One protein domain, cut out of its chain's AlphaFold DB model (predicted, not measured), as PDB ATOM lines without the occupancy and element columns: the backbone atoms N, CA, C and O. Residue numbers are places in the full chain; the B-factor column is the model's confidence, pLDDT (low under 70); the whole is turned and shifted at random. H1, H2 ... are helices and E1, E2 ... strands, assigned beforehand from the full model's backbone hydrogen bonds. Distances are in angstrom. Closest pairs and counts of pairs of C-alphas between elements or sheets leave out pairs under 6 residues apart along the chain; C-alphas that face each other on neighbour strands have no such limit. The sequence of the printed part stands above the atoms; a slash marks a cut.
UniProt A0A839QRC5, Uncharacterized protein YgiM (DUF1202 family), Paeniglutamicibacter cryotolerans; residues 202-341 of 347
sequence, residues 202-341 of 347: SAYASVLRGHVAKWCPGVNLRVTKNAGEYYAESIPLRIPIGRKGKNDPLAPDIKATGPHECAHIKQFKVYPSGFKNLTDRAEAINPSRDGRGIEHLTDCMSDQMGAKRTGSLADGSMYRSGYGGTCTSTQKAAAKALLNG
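AT A GLANCE: This is residues 202 to 341 of the 347 residues of the protein "Uncharacterized protein YgiM (DUF1202 family)" of Paeniglutamicibacter cryotolerans (UniProt A0A839QRC5). A small parallel sheet, E1 and E2, packs through E2 on the long helix H2, which runs through the middle, and H1 packs on both E1 and H2. On the other side of H2, H4 crosses it, with H3 and H5 near H2's last residues and the hairpin E3 and E4 by its first. The printed part has 140 residues in the order H1 E1 E2 H2 H3 H4 E3 E4 H5, of mixed class; it is compact, with a radius of gyration of the C-alphas of 14.4 A and spans of 38 by 33 by 26 A.

IN THESE COORDINATES: E1 is residues 220 to 224, 12.6 A, and E2 237 to 242, 16.7 A. H2, residues 252 to 270, runs 28.1 A from (80.737, 94.476, 109.847). H1 is 202 to 212, H3 275 to 285, H4 293 to 304, E3 310 to 312, E4 318 to 320, and H5 329 to 339, ending at (59.806, 100.766, 112.629).

HOW THE PARTS SIT: E1 and E2 are parallel at 26 degrees, with N 222 and O 239 2.9 A apart. The closest C-alphas of E2 and H2 are Ile 239 and Glu 261, 6.5 A. The hub H2 touches H4 at a steep tilt of 64 degrees, closest C-alphas His 260 and Ser 302, 5.0 A. H4 and H5 touch about perpendicular at 81 degrees, closest C-alphas Met 301 and Ala 335, 4.7 A. H3 and H4 touch at Glu 283 and Gly 293, closest C-alphas, 4.4 A. The hairpin E3 and E4 is antiparallel, with N 319 and O 311 2.9 A apart. Every O i to N i+4 pair is within hydrogen-bond range in H1, H3, H4 and H5, and 13 of 15 in H2. H1 and H5 are apart.

THE WHOLE: The farthest C-alphas, Ser 273 and Gly 316, are 42.8 A apart. The printed part has no cut, and the link E1 to E2 is long. Residues 288 to 291 and 312 to 317 have pLDDT under 70.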
ATOM      1  N   SER A 202      79.022  90.478 128.793       92.06
ATOM      2  CA  SER A 202      78.429  91.783 129.112       92.06
ATOM      3  C   SER A 202      78.977  92.926 128.249       92.06
ATOM      4  O   SER A 202      78.199  93.743 127.757       92.06
ATOM      5  N   ALA A 203      80.294  92.984 128.021       92.06
ATOM      6  CA  ALA A 203      80.908  94.002 127.171       92.06
ATOM      7  C   ALA A 203      80.503  93.819 125.704       92.06
ATOM      8  O   ALA A 203      80.193  94.796 125.027       92.06
ATOM      9  N   TYR A 204      80.451  92.570 125.234       93.25
ATOM     10  CA  TYR A 204      79.993  92.237 123.890       93.25
ATOM     11  C   TYR A 204      78.531  92.674 123.690       93.25
ATOM     12  O   TYR A 204      78.237  93.413 122.753       93.25
ATOM     13  N   ALA A 205      77.633  92.317 124.618       93.12
ATOM     14  CA  ALA A 205      76.228  92.729 124.569       93.12
ATOM     15  C   ALA A 205      76.070  94.254 124.656       93.12
ATOM     16  O   ALA A 205      75.221  94.819 123.975       93.12
ATOM     17  N   SER A 206      76.891  94.932 125.464       93.06
ATOM     18  CA  SER A 206      76.864  96.393 125.598       93.06
ATOM     19  C   SER A 206      77.202  97.098 124.282       93.06
ATOM     20  O   SER A 206      76.477  98.002 123.864       93.06
ATOM     21  N   VAL A 207      78.242  96.636 123.576       92.12
ATOM     22  CA  VAL A 207      78.603  97.161 122.247       92.12
ATOM     23  C   VAL A 207      77.449  96.976 121.259       92.12
ATOM     24  O   VAL A 207      77.073  97.927 120.575       92.12
ATOM     25  N   LEU A 208      76.844  95.784 121.220       92.50
ATOM     26  CA  LEU A 208      75.708  95.515 120.335       92.50
ATOM     27  C   LEU A 208      74.475  96.351 120.680       92.50
ATOM     28  O   LEU A 208      73.861  96.921 119.780       92.50
ATOM     29  N   ARG A 209      74.144  96.488 121.971       93.38
ATOM     30  CA  ARG A 209      73.049  97.354 122.432       93.38
ATOM     31  C   ARG A 209      73.266  98.783 121.971       93.38
ATOM     32  O   ARG A 209      72.342  99.372 121.426       93.38
ATOM     33  N   GLY A 210      74.482  99.313 122.108       93.00
ATOM     34  CA  GLY A 210      74.821 100.651 121.624       93.00
ATOM     35  C   GLY A 210      74.567 100.837 120.124       93.00
ATOM     36  O   GLY A 210      74.154 101.914 119.705       93.00
ATOM     37  N   HIS A 211      74.749  99.792 119.308       90.50
ATOM     38  CA  HIS A 211      74.475  99.855 117.869       90.50
ATOM     39  C   HIS A 211      72.992  99.894 117.520       90.50
ATOM     40  O   HIS A 211      72.629 100.586 116.575       90.50
ATOM     41  N   VAL A 212      72.146  99.181 118.263       92.75
ATOM     42  CA  VAL A 212      70.709  99.089 117.958       92.75
ATOM     43  C   VAL A 212      69.843 100.021 118.804       92.75
ATOM     44  O   VAL A 212      68.665 100.174 118.501       92.75
ATOM     45  N   ALA A 213      70.403 100.665 119.834       94.00
ATOM     46  CA  ALA A 213      69.670 101.451 120.832       94.00
ATOM     47  C   ALA A 213      68.747 102.516 120.228       94.00
ATOM     48  O   ALA A 213      67.660 102.740 120.752       94.00
ATOM     49  N   LYS A 214      69.149 103.132 119.107       93.50
ATOM     50  CA  LYS A 214      68.332 104.124 118.392       93.50
ATOM     51  C   LYS A 214      66.974 103.562 117.959       93.50
ATOM     52  O   LYS A 214      65.983 104.282 117.979       93.50
ATOM     53  N   TRP A 215      66.931 102.298 117.543       92.81
ATOM     54  CA  TRP A 215      65.723 101.672 117.008       92.81
ATOM     55  C   TRP A 215      65.070 100.748 118.027       92.81
ATOM     56  O   TRP A 215      63.854 100.792 118.185       92.81
ATOM     57  N   CYS A 216      65.856  99.970 118.765       92.38
ATOM     58  CA  CYS A 216      65.390  99.049 119.797       92.38
ATOM     59  C   CYS A 216      65.952  99.421 121.177       92.38
ATOM     60  O   CYS A 216      66.803  98.700 121.708       92.38
ATOM     61  N   PRO A 217      65.488 100.530 121.784       92.88
ATOM     62  CA  PRO A 217      65.896 100.883 123.135       92.88
ATOM     63  C   PRO A 217      65.441  99.801 124.120       92.88
ATOM     64  O   PRO A 217      64.345  99.249 123.999       92.88
ATOM     65  N   GLY A 218      66.311  99.471 125.076       88.88
ATOM     66  CA  GLY A 218      66.020  98.492 126.128       88.88
ATOM     67  C   GLY A 218      65.915  97.035 125.662       88.88
ATOM     68  O   GLY A 218      65.456  96.196 126.430       88.88
ATOM     69  N   VAL A 219      66.318  96.700 124.429       91.44
ATOM     70  CA  VAL A 219      66.252  95.310 123.954       91.44
ATOM     71  C   VAL A 219      67.143  94.382 124.783       91.44
ATOM     72  O   VAL A 219      68.311  94.683 125.060       91.44
ATOM     73  N   ASN A 220      66.592  93.227 125.158       93.19
ATOM     74  CA  ASN A 220      67.329  92.186 125.860       93.19
ATOM     75  C   ASN A 220      68.241  91.434 124.876       93.19
ATOM     76  O   ASN A 220      67.816  90.500 124.203       93.19
ATOM     77  N   LEU A 221      69.494  91.874 124.770       93.56
ATOM     78  CA  LEU A 221      70.542  91.201 124.000       93.56
ATOM     79  C   LEU A 221      71.283  90.193 124.886       93.56
ATOM     80  O   LEU A 221      71.988  90.587 125.820       93.56
ATOM     81  N   ARG A 222      71.155  88.903 124.559       94.00
ATOM     82  CA  ARG A 222      71.805  87.793 125.268       94.00
ATOM     83  C   ARG A 222      72.958  87.252 124.437       94.00
ATOM     84  O   ARG A 222      72.747  86.657 123.388       94.00
ATOM     85  N   VAL A 223      74.182  87.399 124.929       93.88
ATOM     86  CA  VAL A 223      75.353  86.797 124.280       93.88
ATOM     87  C   VAL A 223      75.473  85.339 124.705       93.88
ATOM     88  O   VAL A 223      75.444  85.043 125.898       93.88
ATOM     89  N   THR A 224      75.616  84.433 123.742       92.69
ATOM     90  CA  THR A 224      75.777  82.995 123.987       92.69
ATOM     91  C   THR A 224      77.104  82.495 123.429       92.69
ATOM     92  O   THR A 224      77.725  83.121 122.568       92.69
ATOM     93  N   LYS A 225      77.563  81.333 123.904       89.69
ATOM     94  CA  LYS A 225      78.803  80.686 123.435       89.69
ATOM     95  C   LYS A 225      78.578  79.749 122.242       89.69
ATOM     96  O   LYS A 225      79.481  78.991 121.885       89.69
ATOM     97  N   ASN A 226      77.403  79.807 121.622       90.56
ATOM     98  CA  ASN A 226      77.059  78.982 120.474       90.56
ATOM     99  C   ASN A 226      77.562  79.620 119.174       90.56
ATOM    100  O   ASN A 226      77.835  80.822 119.104       90.56
ATOM    101  N   ALA A 227      77.741  78.793 118.145       88.31
ATOM    102  CA  ALA A 227      78.016  79.261 116.790       88.31
ATOM    103  C   ALA A 227      76.692  79.367 116.032       88.31
ATOM    104  O   ALA A 227      75.848  78.492 116.179       88.31
ATOM    105  N   GLY A 228      76.527  80.408 115.215       84.12
ATOM    106  CA  GLY A 228      75.351  80.535 114.346       84.12
ATOM    107  C   GLY A 228      74.056  80.969 115.040       84.12
ATOM    108  O   GLY A 228      73.032  81.035 114.376       84.12
ATOM    109  N   GLU A 229      74.081  81.279 116.338       90.62
ATOM    110  CA  GLU A 229      72.894  81.748 117.061       90.62
ATOM    111  C   GLU A 229      72.655  83.234 116.751       90.62
ATOM    112  O   GLU A 229      73.299  84.096 117.337       90.62
ATOM    113  N   TYR A 230      71.788  83.533 115.787       90.50
ATOM    114  CA  TYR A 230      71.396  84.897 115.426       90.50
ATOM    115  C   TYR A 230      69.914  84.875 115.082       90.50
ATOM    116  O   TYR A 230      69.545  84.459 113.989       90.50
ATOM    117  N   TYR A 231      69.077  85.197 116.061       92.06
ATOM    118  CA  TYR A 231      67.633  85.258 115.875       92.06
ATOM    119  C   TYR A 231      67.010  86.192 116.914       92.06
ATOM    120  O   TYR A 231      67.653  86.592 117.891       92.06
ATOM    121  N   ALA A 232      65.736  86.514 116.727       93.69
ATOM    122  CA  ALA A 232      64.915  87.194 117.713       93.69
ATOM    123  C   ALA A 232      63.843  86.247 118.256       93.69
ATOM    124  O   ALA A 232      63.259  85.450 117.528       93.69
ATOM    125  N   GLU A 233      63.553  86.364 119.544       92.81
ATOM    126  CA  GLU A 233      62.469  85.646 120.203       92.81
ATOM    127  C   GLU A 233      61.303  86.589 120.474       92.81
ATOM    128  O   GLU A 233      61.503  87.754 120.832       92.81
ATOM    129  N   SER A 234      60.082  86.079 120.321       89.69
ATOM    130  CA  SER A 234      58.852  86.820 120.597       89.69
ATOM    131  C   SER A 234      58.465  86.785 122.080       89.69
ATOM    132  O   SER A 234      57.920  87.766 122.584       89.69
ATOM    133  N   ILE A 235      58.759  85.688 122.794       86.94
ATOM    134  CA  ILE A 235      58.374  85.481 124.199       86.94
ATOM    135  C   ILE A 235      59.506  84.769 124.971       86.94
ATOM    136  O   ILE A 235      59.721  83.575 124.772       86.94
ATOM    137  N   PRO A 236      60.211  85.462 125.887       90.44
ATOM    138  CA  PRO A 236      60.221  86.916 126.043       90.44
ATOM    139  C   PRO A 236      60.881  87.596 124.833       90.44
ATOM    140  O   PRO A 236      61.697  86.992 124.144       90.44
ATOM    141  N   LEU A 237      60.596  88.884 124.619       92.31
ATOM    142  CA  LEU A 237      61.273  89.677 123.589       92.31
ATOM    143  C   LEU A 237      62.776  89.786 123.880       92.31
ATOM    144  O   LEU A 237      63.203  90.579 124.728       92.31
ATOM    145  N   ARG A 238      63.588  89.004 123.168       94.81
ATOM    146  CA  ARG A 238      65.049  89.004 123.308       94.81
ATOM    147  C   ARG A 238      65.752  88.655 122.005       94.81
ATOM    148  O   ARG A 238      65.171  88.038 121.124       94.81
ATOM    149  N   ILE A 239      67.022  89.031 121.909       95.06
ATOM    150  CA  ILE A 239      67.892  88.721 120.774       95.06
ATOM    151  C   ILE A 239      69.087  87.914 121.292       95.06
ATOM    152  O   ILE A 239      69.997  88.493 121.906       95.06
ATOM    153  N   PRO A 240      69.105  86.587 121.097       94.81
ATOM    154  CA  PRO A 240      70.299  85.788 121.311       94.81
ATOM    155  C   PRO A 240      71.334  86.006 120.197       94.81
ATOM    156  O   PRO A 240      71.004  85.972 119.015       94.81
ATOM    157  N   ILE A 241      72.593  86.232 120.581       93.12
ATOM    158  CA  ILE A 241      73.726  86.396 119.659       93.12
ATOM    159  C   ILE A 241      74.882  85.490 120.087       93.12
ATOM    160  O   ILE A 241      75.517  85.699 121.124       93.12
ATOM    161  N   GLY A 242      75.193  84.504 119.255       92.06
ATOM    162  CA  GLY A 242      76.274  83.551 119.439       92.06
ATOM    163  C   GLY A 242      77.618  84.136 119.030       92.06
ATOM    164  O   GLY A 242      77.813  84.548 117.892       92.06
ATOM    165  N   ARG A 243      78.592  84.148 119.943       90.94
ATOM    166  CA  ARG A 243      79.929  84.722 119.679       90.94
ATOM    167  C   ARG A 243      80.974  83.710 119.207       90.94
ATOM    168  O   ARG A 243      82.117  84.088 118.938       90.94
ATOM    169  N   LYS A 244      80.656  82.410 119.148       88.69
ATOM    170  CA  LYS A 244      81.649  81.381 118.788       88.69
ATOM    171  C   LYS A 244      82.089  81.571 117.337       88.69
ATOM    172  O   LYS A 244      81.287  81.491 116.415       88.69
ATOM    173  N   GLY A 245      83.380  81.845 117.149       84.62
ATOM    174  CA  GLY A 245      83.955  82.177 115.839       84.62
ATOM    175  C   GLY A 245      83.720  83.626 115.387       84.62
ATOM    176  O   GLY A 245      84.233  84.018 114.343       84.62
ATOM    177  N   LYS A 246      83.007  84.436 116.178       86.81
ATOM    178  CA  LYS A 246      82.694  85.847 115.910       86.81
ATOM    179  C   LYS A 246      82.985  86.680 117.154       86.81
ATOM    180  O   LYS A 246      82.106  87.184 117.835       86.81
ATOM    181  N   ASN A 247      84.268  86.782 117.484       87.94
ATOM    182  CA  ASN A 247      84.710  87.411 118.730       87.94
ATOM    183  C   ASN A 247      84.712  88.948 118.684       87.94
ATOM    184  O   ASN A 247      84.981  89.576 119.708       87.94
ATOM    185  N   ASP A 248      84.475  89.554 117.516       88.31
ATOM    186  CA  ASP A 248      84.451  91.005 117.353       88.31
ATOM    187  C   ASP A 248      83.008  91.518 117.256       88.31
ATOM    188  O   ASP A 248      82.399  91.388 116.192       88.31
ATOM    189  N   PRO A 249      82.459  92.156 118.307       90.06
ATOM    190  CA  PRO A 249      81.128  92.755 118.244       90.06
ATOM    191  C   PRO A 249      81.064  93.944 117.272       90.06
ATOM    192  O   PRO A 249      79.983  94.444 116.974       90.06
ATOM    193  N   LEU A 250      82.217  94.421 116.787       87.31
ATOM    194  CA  LEU A 250      82.327  95.504 115.814       87.31
ATOM    195  C   LEU A 250      82.584  95.000 114.392       87.31
ATOM    196  O   LEU A 250      82.719  95.831 113.485       87.31
ATOM    197  N   ALA A 251      82.658  93.680 114.180       85.31
ATOM    198  CA  ALA A 251      82.784  93.138 112.837       85.31
ATOM    199  C   ALA A 251      81.582  93.580 111.979       85.31
ATOM    200  O   ALA A 251      80.454  93.609 112.477       85.31
ATOM    201  N   PRO A 252      81.800  93.962 110.706       85.69
ATOM    202  CA  PRO A 252      80.737  94.476 109.847       85.69
ATOM    203  C   PRO A 252      79.500  93.575 109.746       85.69
ATOM    204  O   PRO A 252      78.385  94.081 109.762       85.69
ATOM    205  N   ASP A 253      79.693  92.258 109.695       86.12
ATOM    206  CA  ASP A 253      78.614  91.271 109.665       86.12
ATOM    207  C   ASP A 253      77.804  91.263 110.961       86.12
ATOM    208  O   ASP A 253      76.582  91.350 110.917       86.12
ATOM    209  N   ILE A 254      78.476  91.270 112.112       90.00
ATOM    210  CA  ILE A 254      77.823  91.341 113.423       90.00
ATOM    211  C   ILE A 254      77.063  92.661 113.601       90.00
ATOM    212  O   ILE A 254      75.930  92.679 114.087       90.00
ATOM    213  N   LYS A 255      77.652  93.773 113.151       89.88
ATOM    214  CA  LYS A 255      76.995  95.086 113.154       89.88
ATOM    215  C   LYS A 255      75.772  95.143 112.244       89.88
ATOM    216  O   LYS A 255      74.878  95.935 112.523       89.88
ATOM    217  N   ALA A 256      75.746  94.361 111.167       90.38
ATOM    218  CA  ALA A 256      74.609  94.278 110.260       90.38
ATOM    219  C   ALA A 256      73.498  93.361 110.797       90.38
ATOM    220  O   ALA A 256      72.324  93.661 110.603       90.38
ATOM    221  N   THR A 257      73.860  92.302 111.527       91.69
ATOM    222  CA  THR A 257      72.893  91.383 112.145       91.69
ATOM    223  C   THR A 257      72.078  92.057 113.247       91.69
ATOM    224  O   THR A 257      70.879  91.835 113.335       91.69
ATOM    225  N   GLY A 258      72.673  92.941 114.054       92.62
ATOM    226  CA  GLY A 258      71.945  93.634 115.129       92.62
ATOM    227  C   GLY A 258      70.655  94.345 114.667       92.62
ATOM    228  O   GLY A 258      69.593  94.077 115.227       92.62
ATOM    229  N   PRO A 259      70.712  95.242 113.664       94.00
ATOM    230  CA  PRO A 259      69.529  95.877 113.082       94.00
ATOM    231  C   PRO A 259      68.506  94.899 112.485       94.00
ATOM    232  O   PRO A 259      67.310  95.153 112.613       94.00
ATOM    233  N   HIS A 260      68.954  93.778 111.899       95.44
ATOM    234  CA  HIS A 260      68.066  92.706 111.419       95.44
ATOM    235  C   HIS A 260      67.265  92.112 112.579       95.44
ATOM    236  O   HIS A 260      66.045  92.214 112.612       95.44
ATOM    237  N   GLU A 261      67.934  91.623 113.620       95.06
ATOM    238  CA  GLU A 261      67.220  91.035 114.760       95.06
ATOM    239  C   GLU A 261      66.364  92.065 115.518       95.06
ATOM    240  O   GLU A 261      65.269  91.771 115.997       95.06
ATOM    241  N   CYS A 262      66.814  93.321 115.585       95.56
ATOM    242  CA  CYS A 262      66.016  94.426 116.116       95.56
ATOM    243  C   CYS A 262      64.729  94.653 115.302       95.56
ATOM    244  O   CYS A 262      63.676  94.939 115.878       95.56
ATOM    245  N   ALA A 263      64.774  94.497 113.980       96.31
ATOM    246  CA  ALA A 263      63.587  94.602 113.145       96.31
ATOM    247  C   ALA A 263      62.570  93.484 113.435       96.31
ATOM    248  O   ALA A 263      61.379  93.785 113.522       96.31
ATOM    249  N   HIS A 264      63.006  92.256 113.728       95.94
ATOM    250  CA  HIS A 264      62.093  91.214 114.219       95.94
ATOM    251  C   HIS A 264      61.460  91.575 115.566       95.94
ATOM    252  O   HIS A 264      60.248  91.469 115.725       95.94
ATOM    253  N   ILE A 265      62.231  92.109 116.523       96.00
ATOM    254  CA  ILE A 265      61.661  92.594 117.796       96.00
ATOM    255  C   ILE A 265      60.592  93.668 117.556       96.00
ATOM    256  O   ILE A 265      59.577  93.706 118.252       96.00
ATOM    257  N   LYS A 266      60.786  94.543 116.563       96.06
ATOM    258  CA  LYS A 266      59.774  95.532 116.164       96.06
ATOM    259  C   LYS A 266      58.534  94.878 115.568       96.06
ATOM    260  O   LYS A 266      57.433  95.257 115.955       96.06
ATOM    261  N   GLN A 267      58.697  93.890 114.692       95.38
ATOM    262  CA  GLN A 267      57.583  93.113 114.151       95.38
ATOM    263  C   GLN A 267      56.779  92.437 115.273       95.38
ATOM    264  O   GLN A 267      55.569  92.630 115.347       95.38
ATOM    265  N   PHE A 268      57.438  91.740 116.205       94.50
ATOM    266  CA  PHE A 268      56.767  91.073 117.328       94.50
ATOM    267  C   PHE A 268      56.028  92.052 118.246       94.50
ATOM    268  O   PHE A 268      54.943  91.740 118.722       94.50
ATOM    269  N   LYS A 269      56.551  93.268 118.444       93.88
ATOM    270  CA  LYS A 269      55.843  94.317 119.199       93.88
ATOM    271  C   LYS A 269      54.572  94.811 118.503       93.88
ATOM    272  O   LYS A 269      53.612  95.149 119.186       93.88
ATOM    273  N   VAL A 270      54.558  94.870 117.170       94.75
ATOM    274  CA  VAL A 270      53.371  95.274 116.390       94.75
ATOM    275  C   VAL A 270      52.341  94.134 116.295       94.75
ATOM    276  O   VAL A 270      51.141  94.394 116.177       94.75
ATOM    277  N   TYR A 271      52.793  92.879 116.391       93.00
ATOM    278  CA  TYR A 271      51.972  91.664 116.305       93.00
ATOM    279  C   TYR A 271      52.163  90.741 117.531       93.00
ATOM    280  O   TYR A 271      52.626  89.610 117.377       93.00
ATOM    281  N   PRO A 272      51.791  91.180 118.749       86.00
ATOM    282  CA  PRO A 272      52.146  90.492 119.997       86.00
ATOM    283  C   PRO A 272      51.512  89.102 120.179       86.00
ATOM    284  O   PRO A 272      52.083  88.263 120.866       86.00
ATOM    285  N   SER A 273      50.355  88.839 119.568       77.31
ATOM    286  CA  SER A 273      49.582  87.597 119.745       77.31
ATOM    287  C   SER A 273      49.352  86.814 118.445       77.31
ATOM    288  O   SER A 273      48.552  85.885 118.419       77.31
ATOM    289  N   GLY A 274      50.026  87.173 117.347       78.50
ATOM    290  CA  GLY A 274      49.692  86.638 116.026       78.50
ATOM    291  C   GLY A 274      50.896  86.473 115.120       78.50
ATOM    292  O   GLY A 274      50.989  87.185 114.125       78.50
ATOM    293  N   PHE A 275      51.785  85.519 115.427       84.81
ATOM    294  CA  PHE A 275      52.887  85.161 114.521       84.81
ATOM    295  C   PHE A 275      52.355  84.789 113.133       84.81
ATOM    296  O   PHE A 275      52.883  85.267 112.139       84.81
ATOM    297  N   LYS A 276      51.228  84.062 113.068       87.50
ATOM    298  CA  LYS A 276      50.522  83.801 111.808       87.50
ATOM    299  C   LYS A 276      50.133  85.098 111.087       87.50
ATOM    300  O   LYS A 276      50.488  85.272 109.934       87.50
ATOM    301  N   ASN A 277      49.485  86.037 111.778       88.69
ATOM    302  CA  ASN A 277      49.076  87.319 111.186       88.69
ATOM    303  C   ASN A 277      50.274  88.158 110.716       88.69
ATOM    304  O   ASN A 277      50.176  88.868 109.719       88.69
ATOM    305  N   LEU A 278      51.394  88.104 111.443       90.50
ATOM    306  CA  LEU A 278      52.646  88.728 111.027       90.50
ATOM    307  C   LEU A 278      53.176  88.078 109.746       90.50
ATOM    308  O   LEU A 278      53.503  88.803 108.810       90.50
ATOM    309  N   THR A 279      53.240  86.748 109.698       89.19
ATOM    310  CA  THR A 279      53.711  85.994 108.531       89.19
ATOM    311  C   THR A 279      52.825  86.243 107.318       89.19
ATOM    312  O   THR A 279      53.339  86.729 106.318       89.19
ATOM    313  N   ASP A 280      51.508  86.044 107.433       88.69
ATOM    314  CA  ASP A 280      50.541  86.281 106.352       88.69
ATOM    315  C   ASP A 280      50.691  87.710 105.801       88.69
ATOM    316  O   ASP A 280      50.742  87.946 104.593       88.69
ATOM    317  N   ARG A 281      50.820  88.697 106.700       89.75
ATOM    318  CA  ARG A 281      50.978  90.094 106.296       89.75
ATOM    319  C   ARG A 281      52.321  90.360 105.629       89.75
ATOM    320  O   ARG A 281      52.381  91.124 104.668       89.75
ATOM    321  N   ALA A 282      53.397  89.781 106.151       90.25
ATOM    322  CA  ALA A 282      54.720  89.935 105.575       90.25
ATOM    323  C   ALA A 282      54.812  89.262 104.201       90.25
ATOM    324  O   ALA A 282      55.445  89.823 103.315       90.25
ATOM    325  N   GLU A 283      54.150  88.124 103.998       88.88
ATOM    326  CA  GLU A 283      54.056  87.430 102.711       88.88
ATOM    327  C   GLU A 283      53.213  88.198 101.691       88.88
ATOM    328  O   GLU A 283      53.609  88.284 100.535       88.88
ATOM    329  N   ALA A 284      52.119  88.844 102.109       89.00
ATOM    330  CA  ALA A 284      51.355  89.726 101.223       89.00
ATOM    331  C   ALA A 284      52.203  90.909 100.708       89.00
ATOM    332  O   ALA A 284      52.123  91.297  99.546       89.00
ATOM    333  N   ILE A 285      53.062  91.470 101.565       87.56
ATOM    334  CA  ILE A 285      53.959  92.586 101.213       87.56
ATOM    335  C   ILE A 285      55.187  92.098 100.426       87.56
ATOM    336  O   ILE A 285      55.694  92.798  99.546       87.56
ATOM    337  N   ASN A 286      55.675  90.903 100.754       84.69
ATOM    338  CA  ASN A 286      56.852  90.261 100.183       84.69
ATOM    339  C   ASN A 286      56.506  88.846  99.719       84.69
ATOM    340  O   ASN A 286      56.901  87.883 100.385       84.69
ATOM    341  N   PRO A 287      55.810  88.697  98.581       76.75
ATOM    342  CA  PRO A 287      55.481  87.381  98.066       76.75
ATOM    343  C   PRO A 287      56.774  86.680  97.641       76.75
ATOM    344  O   PRO A 287      57.336  86.940  96.576       76.75
ATOM    345  N   SER A 288      57.280  85.803  98.504       65.81
ATOM    346  CA  SER A 288      58.397  84.911  98.214       65.81
ATOM    347  C   SER A 288      57.864  83.481  98.166       65.81
ATOM    348  O   SER A 288      57.056  83.075  98.995       65.81
ATOM    349  N   ARG A 289      58.302  82.690  97.180       53.88
ATOM    350  CA  ARG A 289      57.832  81.301  96.998       53.88
ATOM    351  C   ARG A 289      58.335  80.329  98.084       53.88
ATOM    352  O   ARG A 289      58.064  79.141  97.996       53.88
ATOM    353  N   ASP A 290      59.096  80.813  99.063       62.06
ATOM    354  CA  ASP A 290      59.814  80.026 100.071       62.06
ATOM    355  C   ASP A 290      59.463  80.393 101.529       62.06
ATOM    356  O   ASP A 290      60.184  79.983 102.438       62.06
ATOM    357  N   GLY A 291      58.389  81.162 101.770       62.78
ATOM    358  CA  GLY A 291      57.929  81.511 103.128       62.78
ATOM    359  C   GLY A 291      58.851  82.485 103.875       62.78
ATOM    360  O   GLY A 291      58.861  82.550 105.103       62.78
ATOM    361  N   ARG A 292      59.677  83.244 103.144       79.38
ATOM    362  CA  ARG A 292      60.673  84.183 103.691       79.38
ATOM    363  C   ARG A 292      60.217  85.639 103.648       79.38
ATOM    364  O   ARG A 292      61.040  86.545 103.797       79.38
ATOM    365  N   GLY A 293      58.918  85.884 103.466       87.44
ATOM    366  CA  GLY A 293      58.357  87.234 103.418       87.44
ATOM    367  C   GLY A 293      58.695  88.057 104.665       87.44
ATOM    368  O   GLY A 293      59.089  89.221 104.551       87.44
ATOM    369  N   ILE A 294      58.639  87.422 105.846       91.12
ATOM    370  CA  ILE A 294      59.013  88.028 107.134       91.12
ATOM    371  C   ILE A 294      60.484  88.447 107.177       91.12
ATOM    372  O   ILE A 294      60.784  89.591 107.511       91.12
ATOM    373  N   GLU A 295      61.389  87.567 106.759       91.69
ATOM    374  CA  GLU A 295      62.831  87.806 106.752       91.69
ATOM    375  C   GLU A 295      63.232  88.906 105.772       91.69
ATOM    376  O   GLU A 295      64.038  89.782 106.091       91.69
ATOM    377  N   HIS A 296      62.625  88.911 104.582       92.06
ATOM    378  CA  HIS A 296      62.864  89.975 103.619       92.06
ATOM    379  C   HIS A 296      62.300  91.320 104.107       92.06
ATOM    380  O   HIS A 296      62.884  92.377 103.859       92.06
ATOM    381  N   LEU A 297      61.193  91.313 104.857       93.44
ATOM    382  CA  LEU A 297      60.649  92.540 105.440       93.44
ATOM    383  C   LEU A 297      61.587  93.082 106.519       93.44
ATOM    384  O   LEU A 297      61.829  94.289 106.579       93.44
ATOM    385  N   THR A 298      62.156  92.187 107.324       94.69
ATOM    386  CA  THR A 298      63.188  92.495 108.318       94.69
ATOM    387  C   THR A 298      64.445  93.063 107.667       94.69
ATOM    388  O   THR A 298      64.966  94.076 108.129       94.69
ATOM    389  N   ASP A 299      64.882  92.495 106.544       94.25
ATOM    390  CA  ASP A 299      65.973  93.029 105.729       94.25
ATOM    391  C   ASP A 299      65.697  94.471 105.278       94.25
ATOM    392  O   ASP A 299      66.551  95.350 105.423       94.25
ATOM    393  N   CYS A 300      64.484  94.746 104.792       94.50
ATOM    394  CA  CYS A 300      64.081  96.093 104.395       94.50
ATOM    395  C   CYS A 300      64.042  97.065 105.573       94.50
ATOM    396  O   CYS A 300      64.454  98.218 105.436       94.50
ATOM    397  N   MET A 301      63.589  96.620 106.745       96.62
ATOM    398  CA  MET A 301      63.655  97.408 107.977       96.62
ATOM    399  C   MET A 301      65.104  97.679 108.394       96.62
ATOM    400  O   MET A 301      65.433  98.815 108.725       96.62
ATOM    401  N   SER A 302      65.977  96.676 108.323       95.62
ATOM    402  CA  SER A 302      67.410  96.782 108.610       95.62
ATOM    403  C   SER A 302      68.099  97.797 107.683       95.62
ATOM    404  O   SER A 302      68.847  98.662 108.147       95.62
ATOM    405  N   ASP A 303      67.758  97.799 106.391       94.31
ATOM    406  CA  ASP A 303      68.234  98.800 105.427       94.31
ATOM    407  C   ASP A 303      67.751 100.220 105.784       94.31
ATOM    408  O   ASP A 303      68.526 101.174 105.708       94.31
ATOM    409  N   GLN A 304      66.501 100.377 106.244       94.62
ATOM    410  CA  GLN A 304      65.973 101.662 106.743       94.62
ATOM    411  C   GLN A 304      66.645 102.114 108.054       94.62
ATOM    412  O   GLN A 304      66.716 103.312 108.335       94.62
ATOM    413  N   MET A 305      67.192 101.184 108.842       94.94
ATOM    414  CA  MET A 305      68.082 101.489 109.970       94.94
ATOM    415  C   MET A 305      69.515 101.840 109.515       94.94
ATOM    416  O   MET A 305      70.373 102.163 110.333       94.94
ATOM    417  N   GLY A 306      69.815 101.812 108.214       92.56
ATOM    418  CA  GLY A 306      71.142 102.119 107.677       92.56
ATOM    419  C   GLY A 306      72.149 100.976 107.821       92.56
ATOM    420  O   GLY A 306      73.361 101.209 107.745       92.56
ATOM    421  N   ALA A 307      71.681  99.743 108.037       91.88
ATOM    422  CA  ALA A 307      72.551  98.580 108.053       91.88
ATOM    423  C   ALA A 307      73.179  98.363 106.670       91.88
ATOM    424  O   ALA A 307      72.507  98.344 105.642       91.88
ATOM    425  N   LYS A 308      74.496  98.147 106.634       90.00
ATOM    426  CA  LYS A 308      75.171  97.641 105.436       90.00
ATOM    427  C   LYS A 308      75.144  96.122 105.499       90.00
ATOM    428  O   LYS A 308      76.006  95.525 106.128       90.00
ATOM    429  N   ARG A 309      74.149  95.492 104.875       88.00
ATOM    430  CA  ARG A 309      73.955  94.031 104.940       88.00
ATOM    431  C   ARG A 309      74.935  93.219 104.101       88.00
ATOM    432  O   ARG A 309      75.006  92.007 104.252       88.00
ATOM    433  N   THR A 310      75.709  93.859 103.227       84.25
ATOM    434  CA  THR A 310      76.771  93.194 102.468       84.25
ATOM    435  C   THR A 310      78.044  94.025 102.456       84.25
ATOM    436  O   THR A 310      78.019  95.254 102.533       84.25
ATOM    437  N   GLY A 311      79.180  93.345 102.354       77.62
ATOM    438  CA  GLY A 311      80.481  93.990 102.253       77.62
ATOM    439  C   GLY A 311      81.613  92.994 102.429       77.62
ATOM    440  O   GLY A 311      81.396  91.785 102.371       77.62
ATOM    441  N   SER A 312      82.817  93.506 102.657       68.75
ATOM    442  CA  SER A 312      84.005  92.690 102.909       68.75
ATOM    443  C   SER A 312      84.443  92.799 104.369       68.75
ATOM    444  O   SER A 312      84.431  93.886 104.949       68.75
ATOM    445  N   LEU A 313      84.836  91.674 104.958       61.09
ATOM    446  CA  LEU A 313      85.474  91.594 106.266       61.09
ATOM    447  C   LEU A 313      86.984  91.855 106.143       61.09
ATOM    448  O   LEU A 313      87.546  91.906 105.048       61.09
ATOM    449  N   ALA A 314      87.657  92.034 107.283       51.72
ATOM    450  CA  ALA A 314      89.092  92.336 107.332       51.72
ATOM    451  C   ALA A 314      89.979  91.213 106.760       51.72
ATOM    452  O   ALA A 314      91.114  91.463 106.351       51.72
ATOM    453  N   ASP A 315      89.467  89.985 106.722       49.69
ATOM    454  CA  ASP A 315      90.112  88.836 106.088       49.69
ATOM    455  C   ASP A 315      89.866  88.762 104.568       49.69
ATOM    456  O   ASP A 315      90.419  87.884 103.910       49.69
ATOM    457  N   GLY A 316      89.100  89.705 104.004       49.53
ATOM    458  CA  GLY A 316      88.735  89.766 102.589       49.53
ATOM    459  C   GLY A 316      87.496  88.948 102.219       49.53
ATOM    460  O   GLY A 316      87.009  89.078 101.090       49.53
ATOM    461  N   SER A 317      86.950  88.157 103.150       53.34
ATOM    462  CA  SER A 317      85.712  87.411 102.924       53.34
ATOM    463  C   SER A 317      84.534  88.365 102.738       53.34
ATOM    464  O   SER A 317      84.488  89.457 103.308       53.34
ATOM    465  N   MET A 318      83.578  87.975 101.898       70.81
ATOM    466  CA  MET A 318      82.328  88.716 101.770       70.81
ATOM    467  C   MET A 318      81.381  88.263 102.867       70.81
ATOM    468  O   MET A 318      81.207  87.062 103.069       70.81
ATOM    469  N   TYR A 319      80.721  89.210 103.518       78.75
ATOM    470  CA  TYR A 319      79.588  88.894 104.369       78.75
ATOM    471  C   TYR A 319      78.284  89.281 103.686       78.75
ATOM    472  O   TYR A 319      78.216  90.220 102.886       78.75
ATOM    473  N   ARG A 320      77.252  88.526 104.039       82.62
ATOM    474  CA  ARG A 320      75.851  88.855 103.833       82.62
ATOM    475  C   ARG A 320      75.169  88.633 105.178       82.62
ATOM    476  O   ARG A 320      75.336  87.566 105.758       82.62
ATOM    477  N   SER A 321      74.478  89.648 105.669       82.75
ATOM    478  CA  SER A 321      73.599  89.566 106.831       82.75
ATOM    479  C   SER A 321      72.153  89.626 106.341       82.75
ATOM    480  O   SER A 321      71.863  90.376 105.405       82.75
ATOM    481  N   GLY A 322      71.298  88.785 106.918       80.31
ATOM    482  CA  GLY A 322      69.934  88.555 106.451       80.31
ATOM    483  C   GLY A 322      69.850  87.800 105.117       80.31
ATOM    484  O   GLY A 322      70.815  87.176 104.657       80.31
ATOM    485  N   TYR A 323      68.682  87.846 104.484       79.31
ATOM    486  CA  TYR A 323      68.303  86.974 103.367       79.31
ATOM    487  C   TYR A 323      68.528  87.619 101.992       79.31
ATOM    488  O   TYR A 323      68.594  86.933 100.971       79.31
ATOM    489  N   GLY A 324      68.796  88.925 101.952       73.19
ATOM    490  CA  GLY A 324      69.206  89.653 100.754       73.19
ATOM    491  C   GLY A 324      68.061  90.387 100.057       73.19
ATOM    492  O   GLY A 324      67.155  90.889 100.711       73.19
ATOM    493  N   GLY A 325      68.158  90.522  98.730       80.25
ATOM    494  CA  GLY A 325      67.184  91.243  97.900       80.25
ATOM    495  C   GLY A 325      67.245  92.775  97.991       80.25
ATOM    496  O   GLY A 325      67.838  93.347  98.908       80.25
ATOM    497  N   THR A 326      66.644  93.435  96.999       85.75
ATOM    498  CA  THR A 326      66.423  94.888  96.970       85.75
ATOM    499  C   THR A 326      64.982  95.198  97.340       85.75
ATOM    500  O   THR A 326      64.078  94.583  96.784       85.75
ATOM    501  N   CYS A 327      64.769  96.189  98.201       89.81
ATOM    502  CA  CYS A 327      63.425  96.573  98.624       89.81
ATOM    503  C   CYS A 327      62.750  97.527  97.628       89.81
ATOM    504  O   CYS A 327      63.304  98.588  97.305       89.81
ATOM    505  N   THR A 328      61.537  97.188  97.195       91.94
ATOM    506  CA  THR A 328      60.651  98.065  96.415       91.94
ATOM    507  C   THR A 328      60.147  99.242  97.261       91.94
ATOM    508  O   THR A 328      60.355  99.299  98.478       91.94
ATOM    509  N   SER A 329      59.485 100.217  96.635       92.19
ATOM    510  CA  SER A 329      58.871 101.355  97.337       92.19
ATOM    511  C   SER A 329      57.827 100.906  98.366       92.19
ATOM    512  O   SER A 329      57.876 101.362  99.509       92.19
ATOM    513  N   THR A 330      56.950  99.964  98.006       91.75
ATOM    514  CA  THR A 330      55.929  99.388  98.900       91.75
ATOM    515  C   THR A 330      56.561  98.718 100.118       91.75
ATOM    516  O   THR A 330      56.181  98.994 101.256       91.75
ATOM    517  N   GLN A 331      57.600  97.910  99.906       93.69
ATOM    518  CA  GLN A 331      58.303  97.205 100.982       93.69
ATOM    519  C   GLN A 331      59.019  98.180 101.925       93.69
ATOM    520  O   GLN A 331      58.983  98.017 103.144       93.69
ATOM    521  N   LYS A 332      59.623  99.246 101.381       94.62
ATOM    522  CA  LYS A 332      60.228 100.325 102.179       94.62
ATOM    523  C   LYS A 332      59.184 101.081 103.005       94.62
ATOM    524  O   LYS A 332      59.459 101.411 104.159       94.62
ATOM    525  N   ALA A 333      57.998 101.340 102.449       94.88
ATOM    526  CA  ALA A 333      56.907 101.991 103.171       94.88
ATOM    527  C   ALA A 333      56.399 101.116 104.330       94.88
ATOM    528  O   ALA A 333      56.275 101.600 105.457       94.88
ATOM    529  N   ALA A 334      56.204  99.818 104.084       95.12
ATOM    530  CA  ALA A 334      55.843  98.850 105.114       95.12
ATOM    531  C   ALA A 334      56.906  98.740 106.217       95.12
ATOM    532  O   ALA A 334      56.583  98.818 107.404       95.12
ATOM    533  N   ALA A 335      58.182  98.640 105.839       95.75
ATOM    534  CA  ALA A 335      59.298  98.636 106.775       95.75
ATOM    535  C   ALA A 335      59.300  99.892 107.665       95.75
ATOM    536  O   ALA A 335      59.408  99.792 108.887       95.75
ATOM    537  N   LYS A 336      59.102 101.080 107.077       96.38
ATOM    538  CA  LYS A 336      58.999 102.344 107.821       96.38
ATOM    539  C   LYS A 336      57.810 102.353 108.789       96.38
ATOM    540  O   LYS A 336      57.957 102.833 109.912       96.38
ATOM    541  N   ALA A 337      56.655 101.814 108.391       96.25
ATOM    542  CA  ALA A 337      55.488 101.701 109.268       96.25
ATOM    543  C   ALA A 337      55.792 100.837 110.504       96.25
ATOM    544  O   ALA A 337      55.575 101.290 111.629       96.25
ATOM    545  N   LEU A 338      56.393  99.658 110.308       95.69
ATOM    546  CA  LEU A 338      56.768  98.748 111.397       95.69
ATOM    547  C   LEU A 338      57.811  99.351 112.344       95.69
ATOM    548  O   LEU A 338      57.694  99.218 113.561       95.69
ATOM    549  N   LEU A 339      58.810 100.063 111.811       95.88
ATOM    550  CA  LEU A 339      59.806 100.766 112.629       95.88
ATOM    551  C   LEU A 339      59.171 101.810 113.557       95.88
ATOM    552  O   LEU A 339      59.622 101.977 114.696       95.88
ATOM    553  N   ASN A 340      58.096 102.443 113.085       95.19
ATOM    554  CA  ASN A 340      57.286 103.410 113.823       95.19
ATOM    555  C   ASN A 340      56.203 102.756 114.703       95.19
ATOM    556  O   ASN A 340      55.359 103.465 115.246       95.19
ATOM    557  N   GLY A 341      56.201 101.425 114.838       94.38
ATOM    558  CA  GLY A 341      55.242 100.697 115.671       94.38
ATOM    559  C   GLY A 341      53.838 100.584 115.073       94.38
ATOM    560  O   GLY A 341      52.888 100.336 115.808       94.38
TER     561      GLY A 341